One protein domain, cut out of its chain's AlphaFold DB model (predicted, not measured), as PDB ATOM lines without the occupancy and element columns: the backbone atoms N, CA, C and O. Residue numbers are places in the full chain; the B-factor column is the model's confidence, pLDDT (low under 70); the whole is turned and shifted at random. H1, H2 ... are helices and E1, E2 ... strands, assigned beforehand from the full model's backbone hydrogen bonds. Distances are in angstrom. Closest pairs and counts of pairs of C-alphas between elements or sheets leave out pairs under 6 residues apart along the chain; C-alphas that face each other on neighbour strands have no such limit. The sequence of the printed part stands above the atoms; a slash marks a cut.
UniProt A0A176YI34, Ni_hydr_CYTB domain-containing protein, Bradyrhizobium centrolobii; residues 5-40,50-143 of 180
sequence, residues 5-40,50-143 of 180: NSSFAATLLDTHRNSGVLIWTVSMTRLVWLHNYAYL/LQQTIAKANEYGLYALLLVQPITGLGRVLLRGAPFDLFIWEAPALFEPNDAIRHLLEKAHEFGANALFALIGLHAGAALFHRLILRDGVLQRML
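AT A GLANCE: This is residues 5 to 40 and 50 to 143 of the 180 residues of the protein "Ni_hydr_CYTB domain-containing protein" of Bradyrhizobium centrolobii (UniProt A0A176YI34). What does the model look like? Two long helices, H2 and H3, lie side by side and run opposite ways, and a third long helix, H1, crosses H2 at a steep tilt. The small hairpin E1 E2 sits in the connection between H2 and H3, near H1, and the short H4 folds back on the far part of H3. What is it made of? The printed part has 130 residues, with four named helices and two named strands in the order H1 H2 E1 E2 H3 H4, a two-stranded antiparallel sheet of order E1 - E2, and the class is mostly helix. How large is it? It is loose and elongated, with a radius of gyration of the C-alphas of 18.0 A and spans of 53 by 30 by 28 A.

HOW THE PARTS SIT: How does the first helix meet the next? H1, residues 5 to 37, touches H2, residues 50 to 78, with its residues 17 to 28 alone, at a steep tilt of 51 degrees, opposite ways. Their closest C-alphas, those of Gly 20 and Pro 70, are 5.4 A apart. How do the strands pair? E1, residues 84 to 86, and E2, residues 89 to 91, form an antiparallel hairpin, with N 86 and O 89 at 2.8 A and N 91 and O 84 at 2.8 A, within hydrogen-bond range. The closest C-alphas of H1 and E1 are those of Asn 18 and Leu 86, 6.5 A apart. What do the last helices touch? H3, residues 99 to 134, touches H2 at a shallow tilt of 31 degrees, opposite ways, with the closest C-alphas, those of Arg 76 and Arg 102, 5.1 A apart. H4, residues 139 to 142, touches H3 at residues 127 to 131 alone, the closest C-alphas being those of Ala 127 and Leu 139, 5.7 A apart. H1 and H3 are apart. Are the helix backbones complete? Every O i to N i+4 pair is within hydrogen-bond range in H1, against 23 of 25 in H2 and 31 of 32 in H3, and H4 is too short for such a pair.

IN THESE COORDINATES: Where do the long helices begin and end? H1 begins at C-alpha 5, at (9.054, 2.553, 4.207), and is 46.8 A long. H2 is 41.6 A long, and H3 is 50.2 A long and ends at C-alpha 134, at (34.524, 38.731, 19.961). How long are the short elements? E1 is 6.7 A, E2 6.2 A and H4 5.3 A from first to last C-alpha.

THE WHOLE: Where is the cut? Residues 41 to 49 are not printed, and C-alphas 40 and 50 are 18.6 A apart across it. What stands free? Residues 5 to 13 and 32 to 37, both in H1, stand free. Is any link long, or any confidence low? Of the links that are printed whole none is long, and residue 5 alone has a pLDDT under 70.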
ATOM      1  N   ASN A   5       9.091   1.164   4.666       63.03
ATOM      2  CA  ASN A   5       9.054   2.553   4.207       63.03
ATOM      3  C   ASN A   5       7.836   3.332   4.737       63.03
ATOM      4  O   ASN A   5       7.960   4.530   4.996       63.03
ATOM      5  N   SER A   6       6.677   2.689   4.929       72.00
ATOM      6  CA  SER A   6       5.460   3.371   5.396       72.00
ATOM      7  C   SER A   6       5.458   3.563   6.913       72.00
ATOM      8  O   SER A   6       5.101   4.640   7.393       72.00
ATOM      9  N   SER A   7       5.956   2.581   7.676       82.56
ATOM     10  CA  SER A   7       6.050   2.677   9.139       82.56
ATOM     11  C   SER A   7       7.039   3.753   9.591       82.56
ATOM     12  O   SER A   7       6.778   4.487  10.545       82.56
ATOM     13  N   PHE A   8       8.171   3.880   8.893       88.25
ATOM     14  CA  PHE A   8       9.160   4.913   9.190       88.25
ATOM     15  C   PHE A   8       8.622   6.313   8.877       88.25
ATOM     16  O   PHE A   8       8.714   7.204   9.719       88.25
ATOM     17  N   ALA A   9       7.988   6.497   7.713       87.12
ATOM     18  CA  ALA A   9       7.367   7.767   7.344       87.12
ATOM     19  C   ALA A   9       6.267   8.186   8.336       87.12
ATOM     20  O   ALA A   9       6.218   9.349   8.740       87.12
ATOM     21  N   ALA A  10       5.432   7.242   8.781       86.25
ATOM     22  CA  ALA A  10       4.420   7.490   9.805       86.25
ATOM     23  C   ALA A  10       5.050   7.921  11.140       86.25
ATOM     24  O   ALA A  10       4.628   8.916  11.723       86.25
ATOM     25  N   THR A  11       6.112   7.235  11.576       89.81
ATOM     26  CA  THR A  11       6.835   7.563  12.817       89.81
ATOM     27  C   THR A  11       7.480   8.948  12.754       89.81
ATOM     28  O   THR A  11       7.401   9.716  13.712       89.81
ATOM     29  N   LEU A  12       8.102   9.300  11.623       91.69
ATOM     30  CA  LEU A  12       8.682  10.628  11.416       91.69
ATOM     31  C   LEU A  12       7.618  11.722  11.450       91.69
ATOM     32  O   LEU A  12       7.834  12.767  12.059       91.69
ATOM     33  N   LEU A  13       6.474  11.485  10.807       90.00
ATOM     34  CA  LEU A  13       5.372  12.437  10.774       90.00
ATOM     35  C   LEU A  13       4.759  12.643  12.161       90.00
ATOM     36  O   LEU A  13       4.504  13.783  12.546       90.00
ATOM     37  N   ASP A  14       4.560  11.567  12.918       89.75
ATOM     38  CA  ASP A  14       4.084  11.642  14.298       89.75
ATOM     39  C   ASP A  14       5.088  12.384  15.196       89.75
ATOM     40  O   ASP A  14       4.747  13.370  15.851       89.75
ATOM     41  N   THR A  15       6.370  12.018  15.118       92.62
ATOM     42  CA  THR A  15       7.446  12.699  15.856       92.62
ATOM     43  C   THR A  15       7.522  14.186  15.502       92.62
ATOM     44  O   THR A  15       7.697  15.031  16.382       92.62
ATOM     45  N   HIS A  16       7.370  14.544  14.227       93.81
ATOM     46  CA  HIS A  16       7.350  15.932  13.771       93.81
ATOM     47  C   HIS A  16       6.160  16.710  14.355       93.81
ATOM     48  O   HIS A  16       6.336  17.822  14.853       93.81
ATOM     49  N   ARG A  17       4.958  16.121  14.358       91.69
ATOM     50  CA  ARG A  17       3.763  16.747  14.948       91.69
ATOM     51  C   ARG A  17       3.930  16.947  16.451       91.69
ATOM     52  O   ARG A  17       3.752  18.061  16.943       91.69
ATOM     53  N   ASN A  18       4.340  15.898  17.160       92.69
ATOM     54  CA  ASN A  18       4.510  15.917  18.611       92.69
ATOM     55  C   ASN A  18       5.634  16.873  19.040       92.69
ATOM     56  O   ASN A  18       5.459  17.652  19.980       92.69
ATOM     57  N   SER A  19       6.759  16.898  18.319       94.25
ATOM     58  CA  SER A  19       7.826  17.879  18.563       94.25
ATOM     59  C   SER A  19       7.371  19.311  18.281       94.25
ATOM     60  O   SER A  19       7.698  20.203  19.061       94.25
ATOM     61  N   GLY A  20       6.560  19.541  17.243       94.31
ATOM     62  CA  GLY A  20       5.967  20.847  16.956       94.31
ATOM     63  C   GLY A  20       5.098  21.367  18.103       94.31
ATOM     64  O   GLY A  20       5.267  22.509  18.531       94.31
ATOM     65  N   VAL A  21       4.220  20.523  18.654       93.44
ATOM     66  CA  VAL A  21       3.394  20.881  19.822       93.44
ATOM     67  C   VAL A  21       4.265  21.136  21.051       93.44
ATOM     68  O   VAL A  21       4.077  22.140  21.732       93.44
ATOM     69  N   LEU A  22       5.267  20.292  21.310       95.25
ATOM     70  CA  LEU A  22       6.175  20.472  22.444       95.25
ATOM     71  C   LEU A  22       6.945  21.799  22.361       95.25
ATOM     72  O   LEU A  22       7.002  22.548  23.338       95.25
ATOM     73  N   ILE A  23       7.512  22.110  21.193       95.25
ATOM     74  CA  ILE A  23       8.224  23.367  20.937       95.25
ATOM     75  C   ILE A  23       7.287  24.561  21.118       95.25
ATOM     76  O   ILE A  23       7.695  25.568  21.702       95.25
ATOM     77  N   TRP A  24       6.036  24.452  20.669       96.06
ATOM     78  CA  TRP A  24       5.030  25.493  20.854       96.06
ATOM     79  C   TRP A  24       4.719  25.732  22.334       96.06
ATOM     80  O   TRP A  24       4.749  26.873  22.796       96.06
ATOM     81  N   THR A  25       4.483  24.662  23.099       95.94
ATOM     82  CA  THR A  25       4.191  24.733  24.535       95.94
ATOM     83  C   THR A  25       5.362  25.333  25.306       95.94
ATOM     84  O   THR A  25       5.177  26.312  26.023       95.94
ATOM     85  N   VAL A  26       6.584  24.824  25.110       96.50
ATOM     86  CA  VAL A  26       7.800  25.394  25.721       96.50
ATOM     87  C   VAL A  26       7.996  26.845  25.271       96.50
ATOM     88  O   VAL A  26       8.326  27.707  26.084       96.50
ATOM     89  N   SER A  27       7.709  27.112  23.995       95.56
ATOM     90  CA  SER A  27       7.538  28.415  23.343       95.56
ATOM     91  C   SER A  27       6.821  29.437  24.222       95.56
ATOM     92  O   SER A  27       7.365  30.438  24.699       95.56
ATOM     93  N   MET A  28       5.549  29.114  24.431       95.62
ATOM     94  CA  MET A  28       4.570  29.867  25.198       95.62
ATOM     95  C   MET A  28       4.969  29.993  26.662       95.62
ATOM     96  O   MET A  28       5.026  31.105  27.182       95.62
ATOM     97  N   THR A  29       5.317  28.884  27.320       96.19
ATOM     98  CA  THR A  29       5.750  28.893  28.722       96.19
ATOM     99  C   THR A  29       6.951  29.811  28.917       96.19
ATOM    100  O   THR A  29       6.973  30.599  29.859       96.19
ATOM    101  N   ARG A  30       7.925  29.779  28.001       93.62
ATOM    102  CA  ARG A  30       9.100  30.649  28.045       93.62
ATOM    103  C   ARG A  30       8.725  32.124  27.914       93.62
ATOM    104  O   ARG A  30       9.301  32.945  28.621       93.62
ATOM    105  N   LEU A  31       7.792  32.480  27.032       92.94
ATOM    106  CA  LEU A  31       7.343  33.868  26.870       92.94
ATOM    107  C   LEU A  31       6.562  34.368  28.085       92.94
ATOM    108  O   LEU A  31       6.813  35.475  28.553       92.94
ATOM    109  N   VAL A  32       5.675  33.538  28.636       95.25
ATOM    110  CA  VAL A  32       4.958  33.843  29.882       95.25
ATOM    111  C   VAL A  32       5.951  34.010  31.030       95.25
ATOM    112  O   VAL A  32       5.861  34.975  31.785       95.25
ATOM    113  N   TRP A  33       6.942  33.125  31.144       94.56
ATOM    114  CA  TRP A  33       7.997  33.249  32.145       94.56
ATOM    115  C   TRP A  33       8.802  34.540  31.973       94.56
ATOM    116  O   TRP A  33       9.031  35.263  32.940       94.56
ATOM    117  N   LEU A  34       9.193  34.854  30.737       90.88
ATOM    118  CA  LEU A  34       9.951  36.059  30.419       90.88
ATOM    119  C   LEU A  34       9.180  37.328  30.782       90.88
ATOM    120  O   LEU A  34       9.752  38.228  31.382       90.88
ATOM    121  N   HIS A  35       7.891  37.381  30.460       90.75
ATOM    122  CA  HIS A  35       7.047  38.530  30.766       90.75
ATOM    123  C   HIS A  35       6.875  38.740  32.279       90.75
ATOM    124  O   HIS A  35       6.813  39.877  32.739       90.75
ATOM    125  N   ASN A  36       6.753  37.662  33.057       93.12
ATOM    126  CA  ASN A  36       6.371  37.759  34.467       93.12
ATOM    127  C   ASN A  36       7.555  37.764  35.440       93.12
ATOM    128  O   ASN A  36       7.445  38.349  36.516       93.12
ATOM    129  N   TYR A  37       8.667  37.109  35.096       90.00
ATOM    130  CA  TYR A  37       9.703  36.771  36.079       90.00
ATOM    131  C   TYR A  37      11.134  37.067  35.638       90.00
ATOM    132  O   TYR A  37      12.010  37.157  36.498       90.00
ATOM    133  N   ALA A  38      11.412  37.194  34.337       82.75
ATOM    134  CA  ALA A  38      12.787  37.316  33.859       82.75
ATOM    135  C   ALA A  38      13.095  38.690  33.259       82.75
ATOM    136  O   ALA A  38      12.293  39.300  32.560       82.75
ATOM    137  N   TYR A  39      14.321  39.149  33.497       78.38
ATOM    138  CA  TYR A  39      14.876  40.349  32.885       78.38
ATOM    139  C   TYR A  39      15.877  39.954  31.797       78.38
ATOM    140  O   TYR A  39      16.754  39.120  32.031       78.38
ATOM    141  N   LEU A  40      15.754  40.552  30.609       78.69
ATOM    142  CA  LEU A  40      16.716  40.352  29.527       78.69
ATOM    143  C   LEU A  40      17.994  41.147  29.826       78.69
ATOM    144  O   LEU A  40      17.914  42.370  29.964       78.69
ATOM    145  N   LEU A  50      23.744  48.553  14.773       93.38
ATOM    146  CA  LEU A  50      23.313  47.647  13.708       93.38
ATOM    147  C   LEU A  50      23.279  46.183  14.174       93.38
ATOM    148  O   LEU A  50      22.297  45.494  13.918       93.38
ATOM    149  N   GLN A  51      24.301  45.724  14.907       92.75
ATOM    150  CA  GLN A  51      24.329  44.364  15.455       92.75
ATOM    151  C   GLN A  51      23.205  44.152  16.472       92.75
ATOM    152  O   GLN A  51      22.531  43.127  16.427       92.75
ATOM    153  N   GLN A  52      22.937  45.146  17.325       92.94
ATOM    154  CA  GLN A  52      21.824  45.090  18.278       92.94
ATOM    155  C   GLN A  52      20.464  44.980  17.574       92.94
ATOM    156  O   GLN A  52      19.610  44.199  17.992       92.94
ATOM    157  N   THR A  53      20.250  45.751  16.503       94.56
ATOM    158  CA  THR A  53      19.003  45.704  15.726       94.56
ATOM    159  C   THR A  53      18.832  44.357  15.032       94.56
ATOM    160  O   THR A  53      17.746  43.786  15.103       94.56
ATOM    161  N   ILE A  54      19.888  43.820  14.413       94.88
ATOM    162  CA  ILE A  54      19.851  42.501  13.763       94.88
ATOM    163  C   ILE A  54      19.580  41.402  14.794       94.88
ATOM    164  O   ILE A  54      18.727  40.553  14.555       94.88
ATOM    165  N   ALA A  55      20.242  41.443  15.956       93.94
ATOM    166  CA  ALA A  55      20.019  40.483  17.034       93.94
ATOM    167  C   ALA A  55      18.554  40.494  17.499       93.94
ATOM    168  O   ALA A  55      17.909  39.447  17.509       93.94
ATOM    169  N   LYS A  56      17.994  41.681  17.774       94.00
ATOM    170  CA  LYS A  56      16.575  41.841  18.136       94.00
ATOM    171  C   LYS A  56      15.641  41.326  17.048       94.00
ATOM    172  O   LYS A  56      14.712  40.585  17.345       94.00
ATOM    173  N   ALA A  57      15.869  41.723  15.797       96.75
ATOM    174  CA  ALA A  57      15.030  41.310  14.676       96.75
ATOM    175  C   ALA A  57      15.039  39.786  14.505       96.75
ATOM    176  O   ALA A  57      13.982  39.184  14.326       96.75
ATOM    177  N   ASN A  58      16.210  39.159  14.628       97.44
ATOM    178  CA  ASN A  58      16.349  37.713  14.558       97.44
ATOM    179  C   ASN A  58      15.636  37.011  15.723       97.44
ATOM    180  O   ASN A  58      14.907  36.053  15.496       97.44
ATOM    181  N   GLU A  59      15.794  37.493  16.958       94.44
ATOM    182  CA  GLU A  59      15.098  36.937  18.127       94.44
ATOM    183  C   GLU A  59      13.575  37.041  17.999       94.44
ATOM    184  O   GLU A  59      12.876  36.045  18.189       94.44
ATOM    185  N   TYR A  60      13.043  38.208  17.620       96.06
ATOM    186  CA  TYR A  60      11.605  38.372  17.396       96.06
ATOM    187  C   TYR A  60      11.097  37.508  16.242       96.06
ATOM    188  O   TYR A  60      10.031  36.907  16.361       96.06
ATOM    189  N   GLY A  61      11.862  37.406  15.152       97.75
ATOM    190  CA  GLY A  61      11.538  36.533  14.025       97.75
ATOM    191  C   GLY A  61      11.481  35.061  14.434       97.75
ATOM    192  O   GLY A  61      10.531  34.364  14.079       97.75
ATOM    193  N   LEU A  62      12.446  34.603  15.240       97.44
ATOM    194  CA  LEU A  62      12.450  33.253  15.797       97.44
ATOM    195  C   LEU A  62      11.220  33.006  16.670       97.44
ATOM    196  O   LEU A  62      10.543  32.008  16.455       97.44
ATOM    197  N   TYR A  63      10.876  33.905  17.599       96.31
ATOM    198  CA  TYR A  63       9.658  33.739  18.401       96.31
ATOM    199  C   TYR A  63       8.402  33.713  17.542       96.31
ATOM    200  O   TYR A  63       7.569  32.831  17.718       96.31
ATOM    201  N   ALA A  64       8.267  34.645  16.599       97.38
ATOM    202  CA  ALA A  64       7.109  34.689  15.720       97.38
ATOM    203  C   ALA A  64       6.946  33.363  14.963       97.38
ATOM    204  O   ALA A  64       5.866  32.775  14.976       97.38
ATOM    205  N   LEU A  65       8.022  32.840  14.370       97.81
ATOM    206  CA  LEU A  65       7.967  31.589  13.618       97.81
ATOM    207  C   LEU A  65       7.796  30.357  14.511       97.81
ATOM    208  O   LEU A  65       7.018  29.481  14.147       97.81
ATOM    209  N   LEU A  66       8.427  30.294  15.687       97.00
ATOM    210  CA  LEU A  66       8.232  29.196  16.647       97.00
ATOM    211  C   LEU A  66       6.777  29.080  17.121       97.00
ATOM    212  O   LEU A  66       6.340  27.993  17.488       97.00
ATOM    213  N   LEU A  67       6.017  30.178  17.093       96.81
ATOM    214  CA  LEU A  67       4.602  30.179  17.453       96.81
ATOM    215  C   LEU A  67       3.678  29.959  16.259       96.81
ATOM    216  O   LEU A  67       2.709  29.212  16.368       96.81
ATOM    217  N   VAL A  68       3.969  30.590  15.122       97.06
ATOM    218  CA  VAL A  68       3.130  30.500  13.919       97.06
ATOM    219  C   VAL A  68       3.264  29.137  13.239       97.06
ATOM    220  O   VAL A  68       2.264  28.604  12.767       97.06
ATOM    221  N   GLN A  69       4.460  28.542  13.198       97.50
ATOM    222  CA  GLN A  69       4.691  27.268  12.503       97.50
ATOM    223  C   GLN A  69       3.855  26.104  13.063       97.50
ATOM    224  O   GLN A  69       3.187  25.428  12.278       97.50
ATOM    225  N   PRO A  70       3.789  25.874  14.385       96.06
ATOM    226  CA  PRO A  70       2.931  24.825  14.932       96.06
ATOM    227  C   PRO A  70       1.443  25.077  14.663       96.06
ATOM    228  O   PRO A  70       0.704  24.129  14.412       96.06
ATOM    229  N   ILE A  71       1.005  26.342  14.635       96.06
ATOM    230  CA  ILE A  71      -0.385  26.709  14.323       96.06
ATOM    231  C   ILE A  71      -0.724  26.384  12.864       96.06
ATOM    232  O   ILE A  71      -1.774  25.801  12.597       96.06
ATOM    233  N   THR A  72       0.156  26.709  11.910       97.19
ATOM    234  CA  THR A  72      -0.075  26.365  10.497       97.19
ATOM    235  C   THR A  72      -0.064  24.852  10.282       97.19
ATOM    236  O   THR A  72      -0.911  24.338   9.552       97.19
ATOM    237  N   GLY A  73       0.828  24.124  10.962       95.25
ATOM    238  CA  GLY A  73       0.879  22.660  10.935       95.25
ATOM    239  C   GLY A  73      -0.391  22.022  11.505       95.25
ATOM    240  O   GLY A  73      -1.005  21.178  10.851       95.25
ATOM    241  N   LEU A  74      -0.840  22.479  12.678       94.25
ATOM    242  CA  LEU A  74      -2.085  22.027  13.300       94.25
ATOM    243  C   LEU A  74      -3.293  22.327  12.407       94.25
ATOM    244  O   LEU A  74      -4.128  21.452  12.196       94.25
ATOM    245  N   GLY A  75      -3.360  23.516  11.803       95.00
ATOM    246  CA  GLY A  75      -4.431  23.878  10.874       95.00
ATOM    247  C   GLY A  75      -4.537  22.930   9.672       95.00
ATOM    248  O   GLY A  75      -5.645  22.578   9.271       95.00
ATOM    249  N   ARG A  76      -3.410  22.435   9.135       94.81
ATOM    250  CA  ARG A  76      -3.420  21.413   8.067       94.81
ATOM    251  C   ARG A  76      -4.024  20.091   8.529       94.81
ATOM    252  O   ARG A  76      -4.718  19.443   7.749       94.81
ATOM    253  N   VAL A  77      -3.715  19.681   9.759       92.62
ATOM    254  CA  VAL A  77      -4.223  18.438  10.355       92.62
ATOM    255  C   VAL A  77      -5.723  18.553  10.607       92.62
ATOM    256  O   VAL A  77      -6.472  17.669  10.204       92.62
ATOM    257  N   LEU A  78      -6.172  19.676  11.170       93.38
ATOM    258  CA  LEU A  78      -7.584  19.945  11.441       93.38
ATOM    259  C   LEU A  78      -8.430  19.945  10.158       93.38
ATOM    260  O   LEU A  78      -9.445  19.259  10.087       93.38
ATOM    261  N   LEU A  79      -7.977  20.641   9.110       94.75
ATOM    262  CA  LEU A  79      -8.689  20.766   7.827       94.75
ATOM    263  C   LEU A  79      -8.500  19.565   6.887       94.75
ATOM    264  O   LEU A  79      -8.918  19.597   5.726       94.75
ATOM    265  N   ARG A  80      -7.863  18.492   7.367       91.81
ATOM    266  CA  ARG A  80      -7.946  17.169   6.737       91.81
ATOM    267  C   ARG A  80      -9.311  16.520   6.986       91.81
ATOM    268  O   ARG A  80      -9.699  15.669   6.196       91.81
ATOM    269  N   GLY A  81     -10.008  16.906   8.059       90.31
ATOM    270  CA  GLY A  81     -11.315  16.361   8.439       90.31
ATOM    271  C   GLY A  81     -11.298  14.863   8.737       90.31
ATOM    272  O   GLY A  81     -12.235  14.144   8.415       90.31
ATOM    273  N   ALA A  82     -10.211  14.383   9.336       89.50
ATOM    274  CA  ALA A  82     -10.047  12.991   9.733       89.50
ATOM    275  C   ALA A  82      -9.474  12.919  11.156       89.50
ATOM    276  O   ALA A  82      -8.791  13.865  11.561       89.50
ATOM    277  N   PRO A  83      -9.701  11.809  11.885       90.00
ATOM    278  CA  PRO A  83      -9.045  11.575  13.163       90.00
ATOM    279  C   PRO A  83      -7.522  11.675  13.048       90.00
ATOM    280  O   PRO A  83      -6.932  11.386  11.993       90.00
ATOM    281  N   PHE A  84      -6.894  12.137  14.124       87.75
ATOM    282  CA  PHE A  84      -5.453  12.329  14.190       87.75
ATOM    283  C   PHE A  84      -4.928  12.149  15.607       87.75
ATOM    284  O   PHE A  84      -5.579  12.528  16.578       87.75
ATOM    285  N   ASP A  85      -3.704  11.645  15.702       88.31
ATOM    286  CA  ASP A  85      -3.037  11.450  16.981       88.31
ATOM    287  C   ASP A  85      -2.299  12.719  17.422       88.31
ATOM    288  O   ASP A  85      -1.657  13.415  16.624       88.31
ATOM    289  N   LEU A  86      -2.404  13.014  18.715       85.06
ATOM    290  CA  LEU A  86      -1.610  13.993  19.445       85.06
ATOM    291  C   LEU A  86      -1.022  13.307  20.675       85.06
ATOM    292  O   LEU A  86      -1.728  13.027  21.646       85.06
ATOM    293  N   PHE A  87       0.288  13.077  20.664       86.62
ATOM    294  CA  PHE A  87       0.984  12.280  21.670       86.62
ATOM    295  C   PHE A  87       0.336  10.897  21.861       86.62
ATOM    296  O   PHE A  87       0.516  10.015  21.034       86.62
ATOM    297  N   ILE A  88      -0.400  10.705  22.960       85.44
ATOM    298  CA  ILE A  88      -1.091   9.453  23.311       85.44
ATOM    299  C   ILE A  88      -2.611   9.536  23.113       85.44
ATOM    300  O   ILE A  88      -3.322   8.583  23.419       85.44
ATOM    301  N   TRP A  89      -3.120  10.692  22.684       86.69
ATOM    302  CA  TRP A  89      -4.543  10.967  22.539       86.69
ATOM    303  C   TRP A  89      -4.932  10.947  21.057       86.69
ATOM    304  O   TRP A  89      -4.357  11.692  20.265       86.69
ATOM    305  N   GLU A  90      -5.972  10.191  20.698       90.38
ATOM    306  CA  GLU A  90      -6.603  10.257  19.373       90.38
ATOM    307  C   GLU A  90      -7.722  11.312  19.367       90.38
ATOM    308  O   GLU A  90      -8.719  11.218  20.092       90.38
ATOM    309  N   ALA A  91      -7.538  12.376  18.592       88.62
ATOM    310  CA  ALA A  91      -8.526  13.430  18.439       88.62
ATOM    311  C   ALA A  91      -9.503  13.074  17.304       88.62
ATOM    312  O   ALA A  91      -9.061  12.668  16.224       88.62
ATOM    313  N   PRO A  92     -10.825  13.252  17.500       91.75
ATOM    314  CA  PRO A  92     -11.795  13.047  16.430       91.75
ATOM    315  C   PRO A  92     -11.640  14.117  15.340       91.75
ATOM    316  O   PRO A  92     -10.977  15.138  15.528       91.75
ATOM    317  N   ALA A  93     -12.297  13.917  14.196       92.19
ATOM    318  CA  ALA A  93     -12.412  14.970  13.192       92.19
ATOM    319  C   ALA A  93     -13.165  16.176  13.789       92.19
ATOM    320  O   ALA A  93     -14.325  16.059  14.179       92.19
ATOM    321  N   LEU A  94     -12.486  17.323  13.890       89.94
ATOM    322  CA  LEU A  94     -13.037  18.542  14.502       89.94
ATOM    323  C   LEU A  94     -13.635  19.518  13.482       89.94
ATOM    324  O   LEU A  94     -14.436  20.374  13.849       89.94
ATOM    325  N   PHE A  95     -13.227  19.416  12.216       92.62
ATOM    326  CA  PHE A  95     -13.628  20.316  11.140       92.62
ATOM    327  C   PHE A  95     -13.901  19.533   9.861       92.62
ATOM    328  O   PHE A  95     -13.312  18.476   9.640       92.62
ATOM    329  N   GLU A  96     -14.747  20.091   8.999       92.69
ATOM    330  CA  GLU A  96     -14.932  19.576   7.645       92.69
ATOM    331  C   GLU A  96     -13.661  19.775   6.798       92.69
ATOM    332  O   GLU A  96     -12.953  20.781   6.966       92.69
ATOM    333  N   PRO A  97     -13.353  18.852   5.868       95.00
ATOM    334  CA  PRO A  97     -12.218  19.000   4.970       95.00
ATOM    335  C   PRO A  97     -12.304  20.282   4.131       95.00
ATOM    336  O   PRO A  97     -13.330  20.585   3.523       95.00
ATOM    337  N   ASN A  98     -11.193  21.017   4.037       96.00
ATOM    338  CA  ASN A  98     -11.068  22.156   3.125       96.00
ATOM    339  C   ASN A  98      -9.689  22.159   2.461       96.00
ATOM    340  O   ASN A  98      -8.711  22.684   3.001       96.00
ATOM    341  N   ASP A  99      -9.621  21.578   1.266       94.06
ATOM    342  CA  ASP A  99      -8.367  21.394   0.536       94.06
ATOM    343  C   ASP A  99      -7.716  22.726   0.135       94.06
ATOM    344  O   ASP A  99      -6.493  22.857   0.200       94.06
ATOM    345  N   ALA A 100      -8.515  23.739  -0.214       95.88
ATOM    346  CA  ALA A 100      -8.006  25.045  -0.626       95.88
ATOM    347  C   ALA A 100      -7.221  25.729   0.505       95.88
ATOM    348  O   ALA A 100      -6.082  26.162   0.308       95.88
ATOM    349  N   ILE A 101      -7.796  25.777   1.710       96.50
ATOM    350  CA  ILE A 101      -7.118  26.347   2.882       96.50
ATOM    351  C   ILE A 101      -5.959  25.444   3.317       96.50
ATOM    352  O   ILE A 101      -4.889  25.947   3.661       96.50
ATOM    353  N   ARG A 102      -6.118  24.116   3.250       95.81
ATOM    354  CA  ARG A 102      -5.047  23.175   3.607       95.81
ATOM    355  C   ARG A 102      -3.796  23.378   2.749       95.81
ATOM    356  O   ARG A 102      -2.700  23.416   3.304       95.81
ATOM    357  N   HIS A 103      -3.945  23.571   1.438       96.38
ATOM    358  CA  HIS A 103      -2.822  23.862   0.542       96.38
ATOM    359  C   HIS A 103      -2.178  25.226   0.804       96.38
ATOM    360  O   HIS A 103      -0.961  25.371   0.683       96.38
ATOM    361  N   LEU A 104      -2.963  26.236   1.188       97.62
ATOM    362  CA  LEU A 104      -2.410  27.524   1.605       97.62
ATOM    363  C   LEU A 104      -1.560  27.374   2.876       97.62
ATOM    364  O   LEU A 104      -0.438  27.878   2.929       97.62
ATOM    365  N   LEU A 105      -2.073  26.655   3.879       97.75
ATOM    366  CA  LEU A 105      -1.357  26.391   5.128       97.75
ATOM    367  C   LEU A 105      -0.108  25.537   4.909       97.75
ATOM    368  O   LEU A 105       0.899  25.776   5.562       97.75
ATOM    369  N   GLU A 106      -0.147  24.580   3.983       96.56
ATOM    370  CA  GLU A 106       1.020  23.812   3.541       96.56
ATOM    371  C   GLU A 106       2.125  24.716   3.009       96.56
ATOM    372  O   GLU A 106       3.223  24.710   3.561       96.56
ATOM    373  N   LYS A 107       1.816  25.573   2.032       97.75
ATOM    374  CA  LYS A 107       2.791  26.523   1.479       97.75
ATOM    375  C   LYS A 107       3.324  27.488   2.536       97.75
ATOM    376  O   LYS A 107       4.520  27.770   2.568       97.75
ATOM    377  N   ALA A 108       2.455  27.993   3.412       98.06
ATOM    378  CA  ALA A 108       2.855  28.889   4.495       98.06
ATOM    379  C   ALA A 108       3.757  28.188   5.526       98.06
ATOM    380  O   ALA A 108       4.715  28.786   6.023       98.06
ATOM    381  N   HIS A 109       3.471  26.924   5.840       98.06
ATOM    382  CA  HIS A 109       4.291  26.106   6.725       98.06
ATOM    383  C   HIS A 109       5.661  25.835   6.092       98.06
ATOM    384  O   HIS A 109       6.672  26.149   6.700       98.06
ATOM    385  N   GLU A 110       5.724  25.384   4.838       97.81
ATOM    386  CA  GLU A 110       6.992  25.152   4.129       97.81
ATOM    387  C   GLU A 110       7.850  26.417   4.016       97.81
ATOM    388  O   GLU A 110       9.043  26.405   4.327       97.81
ATOM    389  N   PHE A 111       7.243  27.536   3.614       98.31
ATOM    390  CA  PHE A 111       7.945  28.812   3.523       98.31
ATOM    391  C   PHE A 111       8.488  29.252   4.887       98.31
ATOM    392  O   PHE A 111       9.656  29.627   5.007       98.31
ATOM    393  N   GLY A 112       7.658  29.184   5.928       98.06
ATOM    394  CA  GLY A 112       8.077  29.575   7.266       98.06
ATOM    395  C   GLY A 112       9.077  28.602   7.897       98.06
ATOM    396  O   GLY A 112       9.922  29.056   8.661       98.06
ATOM    397  N   ALA A 113       9.068  27.317   7.536       97.56
ATOM    398  CA  ALA A 113      10.093  26.356   7.937       97.56
ATOM    399  C   ALA A 113      11.459  26.731   7.344       97.56
ATOM    400  O   ALA A 113      12.446  26.806   8.075       97.56
ATOM    401  N   ASN A 114      11.514  27.066   6.052       98.25
ATOM    402  CA  ASN A 114      12.741  27.547   5.407       98.25
ATOM    403  C   ASN A 114      13.253  28.848   6.049       98.25
ATOM    404  O   ASN A 114      14.447  28.980   6.328       98.25
ATOM    405  N   ALA A 115      12.351  29.790   6.340       98.19
ATOM    406  CA  ALA A 115      12.699  31.020   7.047       98.19
ATOM    407  C   ALA A 115      13.212  30.741   8.471       98.19
ATOM    408  O   ALA A 115      14.206  31.329   8.896       98.19
ATOM    409  N   LEU A 116      12.579  29.814   9.196       97.81
ATOM    410  CA  LEU A 116      12.984  29.421  10.542       97.81
ATOM    411  C   LEU A 116      14.388  28.805  10.531       97.81
ATOM    412  O   LEU A 116      15.222  29.208  11.337       97.81
ATOM    413  N   PHE A 117      14.690  27.908   9.585       97.88
ATOM    414  CA  PHE A 117      16.040  27.360   9.414       97.88
ATOM    415  C   PHE A 117      17.082  28.450   9.144       97.88
ATOM    416  O   PHE A 117      18.158  28.423   9.744       97.88
ATOM    417  N   ALA A 118      16.763  29.438   8.302       98.19
ATOM    418  CA  ALA A 118      17.661  30.559   8.034       98.19
ATOM    419  C   ALA A 118      17.943  31.395   9.296       98.19
ATOM    420  O   ALA A 118      19.103  31.694   9.589       98.19
ATOM    421  N   LEU A 119      16.911  31.726  10.080       98.19
ATOM    422  CA  LEU A 119      17.067  32.480  11.331       98.19
ATOM    423  C   LEU A 119      17.794  31.678  12.417       98.19
ATOM    424  O   LEU A 119      18.589  32.242  13.168       98.19
ATOM    425  N   ILE A 120      17.568  30.363  12.500       97.88
ATOM    426  CA  ILE A 120      18.318  29.480  13.406       97.88
ATOM    427  C   ILE A 120      19.798  29.475  13.014       97.88
ATOM    428  O   ILE A 120      20.659  29.619  13.881       97.88
ATOM    429  N   GLY A 121      20.101  29.363  11.718       98.00
ATOM    430  CA  GLY A 121      21.466  29.436  11.205       98.00
ATOM    431  C   GLY A 121      22.137  30.769  11.537       98.00
ATOM    432  O   GLY A 121      23.255  30.782  12.054       98.00
ATOM    433  N   LEU A 122      21.435  31.886  11.324       97.12
ATOM    434  CA  LEU A 122      21.916  33.219  11.687       97.12
ATOM    435  C   LEU A 122      22.154  33.345  13.199       97.12
ATOM    436  O   LEU A 122      23.200  33.840  13.613       97.12
ATOM    437  N   HIS A 123      21.223  32.860  14.021       95.81
ATOM    438  CA  HIS A 123      21.332  32.872  15.478       95.81
ATOM    439  C   HIS A 123      22.543  32.082  15.977       95.81
ATOM    440  O   HIS A 123      23.367  32.611  16.722       95.81
ATOM    441  N   ALA A 124      22.669  30.825  15.546       95.88
ATOM    442  CA  ALA A 124      23.769  29.953  15.936       95.88
ATOM    443  C   ALA A 124      25.113  30.497  15.431       95.88
ATOM    444  O   ALA A 124      26.086  30.543  16.186       95.88
ATOM    445  N   GLY A 125      25.156  30.977  14.185       95.81
ATOM    446  CA  GLY A 125      26.332  31.613  13.599       95.81
ATOM    447  C   GLY A 125      26.766  32.858  14.374       95.81
ATOM    448  O   GLY A 125      27.944  32.994  14.700       95.81
ATOM    449  N   ALA A 126      25.823  33.725  14.748       92.56
ATOM    450  CA  ALA A 126      26.100  34.889  15.582       92.56
ATOM    451  C   ALA A 126      26.619  34.472  16.965       92.56
ATOM    452  O   ALA A 126      27.655  34.965  17.402       92.56
ATOM    453  N   ALA A 127      25.968  33.521  17.638       90.94
ATOM    454  CA  ALA A 127      26.403  33.044  18.949       90.94
ATOM    455  C   ALA A 127      27.840  32.484  18.919       90.94
ATOM    456  O   ALA A 127      28.643  32.767  19.814       90.94
ATOM    457  N   LEU A 128      28.199  31.752  17.859       93.31
ATOM    458  CA  LEU A 128      29.561  31.266  17.634       93.31
ATOM    459  C   LEU A 128      30.541  32.399  17.320       93.31
ATOM    460  O   LEU A 128      31.635  32.417  17.881       93.31
ATOM    461  N   PHE A 129      30.163  33.370  16.487       92.12
ATOM    462  CA  PHE A 129      30.975  34.556  16.198       92.12
ATOM    463  C   PHE A 129      31.298  35.336  17.482       92.12
ATOM    464  O   PHE A 129      32.463  35.633  17.766       92.12
ATOM    465  N   HIS A 130      30.284  35.575  18.314       90.44
ATOM    466  CA  HIS A 130      30.432  36.219  19.616       90.44
ATOM    467  C   HIS A 130      31.327  35.410  20.563       90.44
ATOM    468  O   HIS A 130      32.160  35.973  21.269       90.44
ATOM    469  N   ARG A 131      31.235  34.076  20.547       89.00
ATOM    470  CA  ARG A 131      32.063  33.217  21.403       89.00
ATOM    471  C   ARG A 131      33.521  33.127  20.957       89.00
ATOM    472  O   ARG A 131      34.406  33.165  21.811       89.00
ATOM    473  N   LEU A 132      33.764  32.921  19.667       92.88
ATOM    474  CA  LEU A 132      35.076  32.545  19.135       92.88
ATOM    475  C   LEU A 132      35.929  33.768  18.788       92.88
ATOM    476  O   LEU A 132      37.129  33.764  19.076       92.88
ATOM    477  N   ILE A 133      35.305  34.800  18.212       91.38
ATOM    478  CA  ILE A 133      35.987  35.991  17.692       91.38
ATOM    479  C   ILE A 133      35.901  37.137  18.697       91.38
ATOM    480  O   ILE A 133      36.935  37.589  19.178       91.38
ATOM    481  N   LEU A 134      34.690  37.577  19.061       87.62
ATOM    482  CA  LEU A 134      34.524  38.731  19.961       87.62
ATOM    483  C   LEU A 134      34.827  38.401  21.427       87.62
ATOM    484  O   LEU A 134      35.294  39.262  22.165       87.62
ATOM    485  N   ARG A 135      34.588  37.152  21.844       86.25
ATOM    486  CA  ARG A 135      34.810  36.640  23.208       86.25
ATOM    487  C   ARG A 135      34.140  37.489  24.297       86.25
ATOM    488  O   ARG A 135      34.622  37.550  25.423       86.25
ATOM    489  N   ASP A 136      32.994  38.083  23.984       81.81
ATOM    490  CA  ASP A 136      32.276  39.061  24.818       81.81
ATOM    491  C   ASP A 136      31.317  38.441  25.852       81.81
ATOM    492  O   ASP A 136      30.609  39.140  26.577       81.81
ATOM    493  N   GLY A 137      31.286  37.112  25.939       81.38
ATOM    494  CA  GLY A 137      30.491  36.406  26.936       81.38
ATOM    495  C   GLY A 137      29.010  36.232  26.580       81.38
ATOM    496  O   GLY A 137      28.259  35.753  27.430       81.38
ATOM    497  N   VAL A 138      28.560  36.591  25.368       85.69
ATOM    498  CA  VAL A 138      27.139  36.476  24.973       85.69
ATOM    499  C   VAL A 138      26.633  35.035  25.064       85.69
ATOM    500  O   VAL A 138      25.590  34.797  25.671       85.69
ATOM    501  N   LEU A 139      27.387  34.056  24.550       84.31
ATOM    502  CA  LEU A 139      26.990  32.643  24.605       84.31
ATOM    503  C   LEU A 139      26.849  32.141  26.053       84.31
ATOM    504  O   LEU A 139      25.951  31.367  26.364       84.31
ATOM    505  N   GLN A 140      27.703  32.611  26.962       84.31
ATOM    506  CA  GLN A 140      27.676  32.233  28.372       84.31
ATOM    507  C   GLN A 140      26.389  32.670  29.068       84.31
ATOM    508  O   GLN A 140      25.952  31.987  29.985       84.31
ATOM    509  N   ARG A 141      25.763  33.764  28.618       82.00
ATOM    510  CA  ARG A 141      24.474  34.238  29.144       82.00
ATOM    511  C   ARG A 141      23.295  33.360  28.708       82.00
ATOM    512  O   ARG A 141      22.217  33.487  29.275       82.00
ATOM    513  N   MET A 142      23.489  32.487  27.716       84.25
ATOM    514  CA  MET A 142      22.485  31.516  27.260       84.25
ATOM    515  C   MET A 142      22.614  30.157  27.960       84.25
ATOM    516  O   MET A 142      21.728  29.315  27.826       84.25
ATOM    517  N   LEU A 143      23.709  29.918  28.690       84.00
ATOM    518  CA  LEU A 143      23.944  28.650  29.371       84.00
ATOM    519  C   LEU A 143      23.282  28.645  30.755       84.00
ATOM    520  O   LEU A 143      23.438  29.609  31.505       84.00
TER     521      LEU A 143